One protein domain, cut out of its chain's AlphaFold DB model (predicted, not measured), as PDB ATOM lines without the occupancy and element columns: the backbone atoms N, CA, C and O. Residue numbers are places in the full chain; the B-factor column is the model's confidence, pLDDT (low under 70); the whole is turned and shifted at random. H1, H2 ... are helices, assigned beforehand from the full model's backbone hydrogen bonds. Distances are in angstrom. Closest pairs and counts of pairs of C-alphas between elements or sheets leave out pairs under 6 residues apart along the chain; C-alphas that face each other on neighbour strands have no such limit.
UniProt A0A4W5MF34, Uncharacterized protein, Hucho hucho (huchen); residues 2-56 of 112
ATOM      1  N   THR A   2     -23.624 -17.648  14.283       79.81
ATOM      2  CA  THR A   2     -23.387 -16.246  13.896       79.81
ATOM      3  C   THR A   2     -23.371 -15.363  15.142       79.81
ATOM      4  O   THR A   2     -24.317 -15.414  15.926       79.81
ATOM      5  N   SER A   3     -22.327 -14.554  15.331       91.69
ATOM      6  CA  SER A   3     -22.213 -13.667  16.496       91.69
ATOM      7  C   SER A   3     -23.297 -12.579  16.506       91.69
ATOM      8  O   SER A   3     -23.785 -12.153  15.454       91.69
ATOM      9  N   LEU A   4     -23.644 -12.070  17.695       91.56
ATOM     10  CA  LEU A   4     -24.586 -10.953  17.842       91.56
ATOM     11  C   LEU A   4     -24.140  -9.728  17.029       91.56
ATOM     12  O   LEU A   4     -24.949  -9.116  16.336       91.56
ATOM     13  N   LYS A   5     -22.834  -9.431  17.036       87.69
ATOM     14  CA  LYS A   5     -22.227  -8.360  16.232       87.69
ATOM     15  C   LYS A   5     -22.552  -8.508  14.743       87.69
ATOM     16  O   LYS A   5     -22.918  -7.529  14.097       87.69
ATOM     17  N   PHE A   6     -22.461  -9.726  14.206       89.19
ATOM     18  CA  PHE A   6     -22.781 -10.004  12.805       89.19
ATOM     19  C   PHE A   6     -24.276  -9.817  12.513       89.19
ATOM     20  O   PHE A   6     -24.644  -9.171  11.531       89.19
ATOM     21  N   LYS A   7     -25.153 -10.313  13.397       93.56
ATOM     22  CA  LYS A   7     -26.610 -10.160  13.257       93.56
ATOM     23  C   LYS A   7     -27.037  -8.687  13.296       93.56
ATOM     24  O   LYS A   7     -27.813  -8.262  12.442       93.56
ATOM     25  N   MET A   8     -26.475  -7.903  14.220       89.44
ATOM     26  CA  MET A   8     -26.751  -6.466  14.344       89.44
ATOM     27  C   MET A   8     -26.224  -5.666  13.149       89.44
ATOM     28  O   MET A   8     -26.942  -4.813  12.633       89.44
ATOM     29  N   GLY A   9     -25.024  -5.979  12.647       86.44
ATOM     30  CA  GLY A   9     -24.485  -5.336  11.443       86.44
ATOM     31  C   GLY A   9     -25.341  -5.597  10.198       86.44
ATOM     32  O   GLY A   9     -25.636  -4.672   9.436       86.44
ATOM     33  N   ASN A  10     -25.818  -6.833  10.017       89.75
ATOM     34  CA  ASN A  10     -26.742  -7.173   8.931       89.75
ATOM     35  C   ASN A  10     -28.089  -6.456   9.076       89.75
ATOM     36  O   ASN A  10     -28.620  -5.952   8.089       89.75
ATOM     37  N   TYR A  11     -28.633  -6.384  10.292       90.69
ATOM     38  CA  TYR A  11     -29.875  -5.665  10.568       90.69
ATOM     39  C   TYR A  11     -29.755  -4.169  10.247       90.69
ATOM     40  O   TYR A  11     -30.557  -3.652   9.473       90.69
ATOM     41  N   GLN A  12     -28.708  -3.497  10.735       85.38
ATOM     42  CA  GLN A  12     -28.433  -2.090  10.417       85.38
ATOM     43  C   GLN A  12     -28.277  -1.869   8.907       85.38
ATOM     44  O   GLN A  12     -28.843  -0.932   8.352       85.38
ATOM     45  N   THR A  13     -27.577  -2.770   8.212       85.06
ATOM     46  CA  THR A  13     -27.426  -2.693   6.751       85.06
ATOM     47  C   THR A  13     -28.776  -2.811   6.036       85.06
ATOM     48  O   THR A  13     -29.037  -2.069   5.090       85.06
ATOM     49  N   LYS A  14     -29.664  -3.706   6.492       90.25
ATOM     50  CA  LYS A  14     -31.024  -3.845   5.947       90.25
ATOM     51  C   LYS A  14     -31.876  -2.599   6.206       90.25
ATOM     52  O   LYS A  14     -32.515  -2.124   5.276       90.25
ATOM     53  N   LEU A  15     -31.846  -2.044   7.420       86.69
ATOM     54  CA  LEU A  15     -32.575  -0.814   7.754       86.69
ATOM     55  C   LEU A  15     -32.090   0.389   6.940       86.69
ATOM     56  O   LEU A  15     -32.902   1.160   6.437       86.69
ATOM     57  N   SER A  16     -30.774   0.527   6.760       83.56
ATOM     58  CA  SER A  16     -30.202   1.578   5.916       83.56
ATOM     59  C   SER A  16     -30.684   1.458   4.466       83.56
ATOM     60  O   SER A  16     -31.105   2.455   3.888       83.56
ATOM     61  N   ARG A  17     -30.700   0.243   3.896       83.38
ATOM     62  CA  ARG A  17     -31.234  -0.010   2.543       83.38
ATOM     63  C   ARG A  17     -32.734   0.257   2.424       83.38
ATOM     64  O   ARG A  17     -33.183   0.666   1.364       83.38
ATOM     65  N   ALA A  18     -33.492   0.042   3.497       86.62
ATOM     66  CA  ALA A  18     -34.914   0.367   3.563       86.62
ATOM     67  C   ALA A  18     -35.189   1.876   3.715       86.62
ATOM     68  O   ALA A  18     -36.346   2.274   3.799       86.62
ATOM     69  N   GLY A  19     -34.148   2.717   3.770       81.06
ATOM     70  CA  GLY A  19     -34.291   4.168   3.861       81.06
ATOM     71  C   GLY A  19     -34.596   4.678   5.267       81.06
ATOM     72  O   GLY A  19     -35.109   5.785   5.400       81.06
ATOM     73  N   VAL A  20     -34.289   3.907   6.320       84.94
ATOM     74  CA  VAL A  20     -34.461   4.380   7.703       84.94
ATOM     75  C   VAL A  20     -33.454   5.505   7.978       84.94
ATOM     76  O   VAL A  20     -32.245   5.243   8.026       84.94
ATOM     77  N   PRO A  21     -33.922   6.749   8.180       80.44
ATOM     78  CA  PRO A  21     -33.057   7.918   8.184       80.44
ATOM     79  C   PRO A  21     -32.130   7.944   9.407       80.44
ATOM     80  O   PRO A  21     -30.959   8.288   9.274       80.44
ATOM     81  N   GLU A  22     -32.584   7.477  10.574       83.75
ATOM     82  CA  GLU A  22     -31.754   7.366  11.783       83.75
ATOM     83  C   GLU A  22     -30.493   6.513  11.572       83.75
ATOM     84  O   GLU A  22     -29.397   6.880  11.999       83.75
ATOM     85  N   VAL A  23     -30.622   5.371  10.892       81.12
ATOM     86  CA  VAL A  23     -29.492   4.459  10.670       81.12
ATOM     87  C   VAL A  23     -28.484   5.078   9.707       81.12
ATOM     88  O   VAL A  23     -27.279   4.926   9.899       81.12
ATOM     89  N   TYR A  24     -28.972   5.798   8.698       75.12
ATOM     90  CA  TYR A  24     -28.132   6.507   7.741       75.12
ATOM     91  C   TYR A  24     -27.337   7.647   8.394       75.12
ATOM     92  O   TYR A  24     -26.130   7.732   8.191       75.12
ATOM     93  N   LEU A  25     -27.970   8.468   9.237       74.62
ATOM     94  CA  LEU A  25     -27.290   9.574   9.921       74.62
ATOM     95  C   LEU A  25     -26.230   9.093  10.914       74.62
ATOM     96  O   LEU A  25     -25.166   9.686  11.045       74.62
ATOM     97  N   ASN A  26     -26.489   7.995  11.619       77.12
ATOM     98  CA  ASN A  26     -25.530   7.469  12.590       77.12
ATOM     99  C   ASN A  26     -24.449   6.587  11.944       77.12
ATOM    100  O   ASN A  26     -23.426   6.290  12.569       77.12
ATOM    101  N   ALA A  27     -24.620   6.208  10.676       71.44
ATOM    102  CA  ALA A  27     -23.578   5.580   9.886       71.44
ATOM    103  C   ALA A  27     -22.545   6.644   9.486       71.44
ATOM    104  O   ALA A  27     -22.578   7.186   8.389       71.44
ATOM    105  N   GLY A  28     -21.575   6.925  10.359       63.31
ATOM    106  CA  GLY A  28     -20.461   7.851  10.091       63.31
ATOM    107  C   GLY A  28     -19.489   7.405   8.987       63.31
ATOM    108  O   GLY A  28     -18.310   7.745   9.027       63.31
ATOM    109  N   LYS A  29     -19.941   6.588   8.032       63.34
ATOM    110  CA  LYS A  29     -19.154   6.092   6.910       63.34
ATOM    111  C   LYS A  29     -19.389   6.990   5.700       63.34
ATOM    112  O   LYS A  29     -20.512   7.113   5.219       63.34
ATOM    113  N   ARG A  30     -18.306   7.569   5.182       59.97
ATOM    114  CA  ARG A  30     -18.281   8.238   3.876       59.97
ATOM    115  C   ARG A  30     -18.645   7.219   2.791       59.97
ATOM    116  O   ARG A  30     -18.216   6.063   2.863       59.97
ATOM    117  N   SER A  31     -19.445   7.621   1.805       58.44
ATOM    118  CA  SER A  31     -19.720   6.757   0.654       58.44
ATOM    119  C   SER A  31     -18.403   6.459  -0.063       58.44
ATOM    120  O   SER A  31     -17.696   7.383  -0.459       58.44
ATOM    121  N   ARG A  32     -18.072   5.176  -0.262       59.88
ATOM    122  CA  ARG A  32     -16.886   4.767  -1.046       59.88
ATOM    123  C   ARG A  32     -16.911   5.319  -2.476       59.88
ATOM    124  O   ARG A  32     -15.856   5.473  -3.073       59.88
ATOM    125  N   ASN A  33     -18.101   5.645  -2.984       61.16
ATOM    126  CA  ASN A  33     -18.332   6.061  -4.365       61.16
ATOM    127  C   ASN A  33     -18.518   7.582  -4.508       61.16
ATOM    128  O   ASN A  33     -18.846   8.052  -5.590       61.16
ATOM    129  N   ASN A  34     -18.402   8.357  -3.428       57.25
ATOM    130  CA  ASN A  34     -18.522   9.819  -3.433       57.25
ATOM    131  C   ASN A  34     -17.554  10.359  -2.369       57.25
ATOM    132  O   ASN A  34     -17.954  10.634  -1.240       57.25
ATOM    133  N   LEU A  35     -16.265  10.434  -2.718       63.41
ATOM    134  CA  LEU A  35     -15.209  10.901  -1.808       63.41
ATOM    135  C   LEU A  35     -15.278  12.411  -1.540       63.41
ATOM    136  O   LEU A  35     -14.847  12.841  -0.476       63.41
ATOM    137  N   GLU A  36     -15.831  13.175  -2.484       66.56
ATOM    138  CA  GLU A  36     -15.998  14.631  -2.405       66.56
ATOM    139  C   GLU A  36     -17.192  15.045  -1.534       66.56
ATOM    140  O   GLU A  36     -17.201  16.125  -0.955       66.56
ATOM    141  N   ARG A  37     -18.203  14.176  -1.397       65.00
ATOM    142  CA  ARG A  37     -19.392  14.490  -0.606       65.00
ATOM    143  C   ARG A  37     -19.100  14.313   0.879       65.00
ATOM    144  O   ARG A  37     -18.578  13.277   1.307       65.00
ATOM    145  N   ASP A  38     -19.522  15.298   1.659       65.62
ATOM    146  CA  ASP A  38     -19.484  15.230   3.109       65.62
ATOM    147  C   ASP A  38     -20.188  13.982   3.653       65.62
ATOM    148  O   ASP A  38     -21.116  13.420   3.057       65.62
ATOM    149  N   THR A  39     -19.717  13.511   4.810       69.31
ATOM    150  CA  THR A  39     -20.370  12.404   5.507       69.31
ATOM    151  C   THR A  39     -21.785  12.811   5.916       69.31
ATOM    152  O   THR A  39     -22.002  13.966   6.265       69.31
ATOM    153  N   PRO A  40     -22.749  11.875   5.973       66.81
ATOM    154  CA  PRO A  40     -24.144  12.191   6.303       66.81
ATOM    155  C   PRO A  40     -24.360  12.831   7.684       66.81
ATOM    156  O   PRO A  40     -25.440  13.331   7.973       66.81
ATOM    157  N   ASN A  41     -23.336  12.823   8.534       70.56
ATOM    158  CA  ASN A  41     -23.311  13.453   9.847       70.56
ATOM    159  C   ASN A  41     -22.243  14.550   9.986       70.56
ATOM    160  O   ASN A  41     -21.881  14.874  11.113       70.56
ATOM    161  N   SER A  42     -21.715  15.100   8.886       71.38
ATOM    162  CA  SER A  42     -20.715  16.183   8.920       71.38
ATOM    163  C   SER A  42     -21.202  17.389   9.727       71.38
ATOM    164  O   SER A  42     -20.477  17.906  10.571       71.38
ATOM    165  N   ASN A  43     -22.469  17.753   9.533       69.06
ATOM    166  CA  ASN A  43     -23.130  18.880  10.190       69.06
ATOM    167  C   ASN A  43     -23.740  18.520  11.553       69.06
ATOM    168  O   ASN A  43     -24.377  19.349  12.201       69.06
ATOM    169  N   MET A  44     -23.593  17.269  11.995       71.44
ATOM    170  CA  MET A  44     -24.186  16.791  13.236       71.44
ATOM    171  C   MET A  44     -23.124  16.676  14.316       71.44
ATOM    172  O   MET A  44     -22.052  16.098  14.122       71.44
ATOM    173  N   LYS A  45     -23.455  17.171  15.510       72.50
ATOM    174  CA  LYS A  45     -22.618  16.958  16.686       72.50
ATOM    175  C   LYS A  45     -22.394  15.459  16.873       72.50
ATOM    176  O   LYS A  45     -23.336  14.666  16.840       72.50
ATOM    177  N   ARG A  46     -21.134  15.075  17.089       71.38
ATOM    178  CA  ARG A  46     -20.809  13.682  17.393       71.38
ATOM    179  C   ARG A  46     -21.538  13.275  18.678       71.38
ATOM    180  O   ARG A  46     -21.356  13.959  19.690       71.38
ATOM    181  N   PRO A  47     -22.331  12.192  18.651       69.56
ATOM    182  CA  PRO A  47     -22.946  11.681  19.865       69.56
ATOM    183  C   PRO A  47     -21.855  11.286  20.867       69.56
ATOM    184  O   PRO A  47     -20.799  10.773  20.472       69.56
ATOM    185  N   ARG A  48     -22.081  11.521  22.168       77.25
ATOM    186  CA  ARG A  48     -21.211  10.951  23.210       77.25
ATOM    187  C   ARG A  48     -21.372   9.428  23.227       77.25
ATOM    188  O   ARG A  48     -22.245   8.867  22.566       77.25
ATOM    189  N   ARG A  49     -20.493   8.722  23.948       75.88
ATOM    190  CA  ARG A  49     -20.546   7.251  24.031       75.88
ATOM    191  C   ARG A  49     -21.970   6.792  24.380       75.88
ATOM    192  O   ARG A  49     -22.515   7.238  25.379       75.88
ATOM    193  N   ALA A  50     -22.512   5.895  23.554       72.56
ATOM    194  CA  ALA A  50     -23.869   5.346  23.641       72.56
ATOM    195  C   ALA A  50     -25.040   6.309  23.330       72.56
ATOM    196  O   ALA A  50     -26.189   5.886  23.423       72.56
ATOM    197  N   GLU A  51     -24.789   7.548  22.895       75.56
ATOM    198  CA  GLU A  51     -25.837   8.428  22.358       75.56
ATOM    199  C   GLU A  51     -26.105   8.120  20.872       75.56
ATOM    200  O   GLU A  51     -25.209   7.717  20.123       75.56
ATOM    201  N   VAL A  52     -27.348   8.320  20.428       72.06
ATOM    202  CA  VAL A  52     -27.779   8.127  19.035       72.06
ATOM    203  C   VAL A  52     -28.480   9.396  18.568       72.06
ATOM    204  O   VAL A  52     -29.287   9.970  19.300       72.06
ATOM    205  N   ASN A  53     -28.194   9.851  17.345       77.62
ATOM    206  CA  ASN A  53     -28.935  10.966  16.771       77.62
ATOM    207  C   ASN A  53     -30.330  10.497  16.367       77.62
ATOM    208  O   ASN A  53     -30.492   9.871  15.320       77.62
ATOM    209  N   PHE A  54     -31.320  10.808  17.197       82.19
ATOM    210  CA  PHE A  54     -32.699  10.398  16.975       82.19
ATOM    211  C   PHE A  54     -33.331  11.162  15.799       82.19
ATOM    212  O   PHE A  54     -33.406  12.401  15.818       82.19
ATOM    213  N   LEU A  55     -33.775  10.416  14.781       85.75
ATOM    214  CA  LEU A  55     -34.572  10.905  13.652       85.75
ATOM    215  C   LEU A  55     -35.561   9.807  13.207       85.75
ATOM    216  O   LEU A  55     -35.230   8.997  12.338       85.75
ATOM    217  N   PRO A  56     -36.766   9.759  13.800       85.69
ATOM    218  CA  PRO A  56     -37.753   8.740  13.466       85.69
ATOM    219  C   PRO A  56     -38.319   8.926  12.050       85.69
ATOM    220  O   PRO A  56     -38.399  10.042  11.532       85.69
TER     221      PRO A  56
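Overview. This is residues 2 to 56 of the 112 residues of an uncharacterized protein of Hucho hucho (huchen) (UniProt A0A4W5MF34). The domain has little regular structure: a helix, H1, makes a corner with a short second helix, H2, and then a long stretch without named elements, residues 27 to 56, loops out and folds back past H2. Residues 2 to 11, of which 4 to 11 belong to H1, stick out, and so do residues 32 to 37. The printed part has 55 residues, 20 of them in H1 and H2, with no named strand; the class is all helix. It is only just loose, close to compact, with a radius of gyration of the C-alphas of 12.2 A and spans of 35 by 28 by 19 A.

Along the chain. H1 is residues 4 to 17, 20.0 A long, from C-alpha 4 at (-24.586, -10.953, 17.842). H2 is residues 21 to 26, ending with C-alpha 26 at (-25.530, 7.469, 12.590).

Arrangement. H1 touches H2 with residues 12 to 16 alone; the closest C-alphas, of Ser 16 and Val 23, are 5.6 A apart. They run opposite ways at a steep tilt of 52 degrees. In H1 and H2 every O i to N i+4 pair is within hydrogen-bond range.

Size, cuts and confidence. The C-alphas farthest apart, of Thr 2 and Glu 36, are 35.7 A apart. The link from H1 to H2 is tight, and the printed part has no cut. The pLDDT is under 70 at residues 28 to 40, 43 and 47.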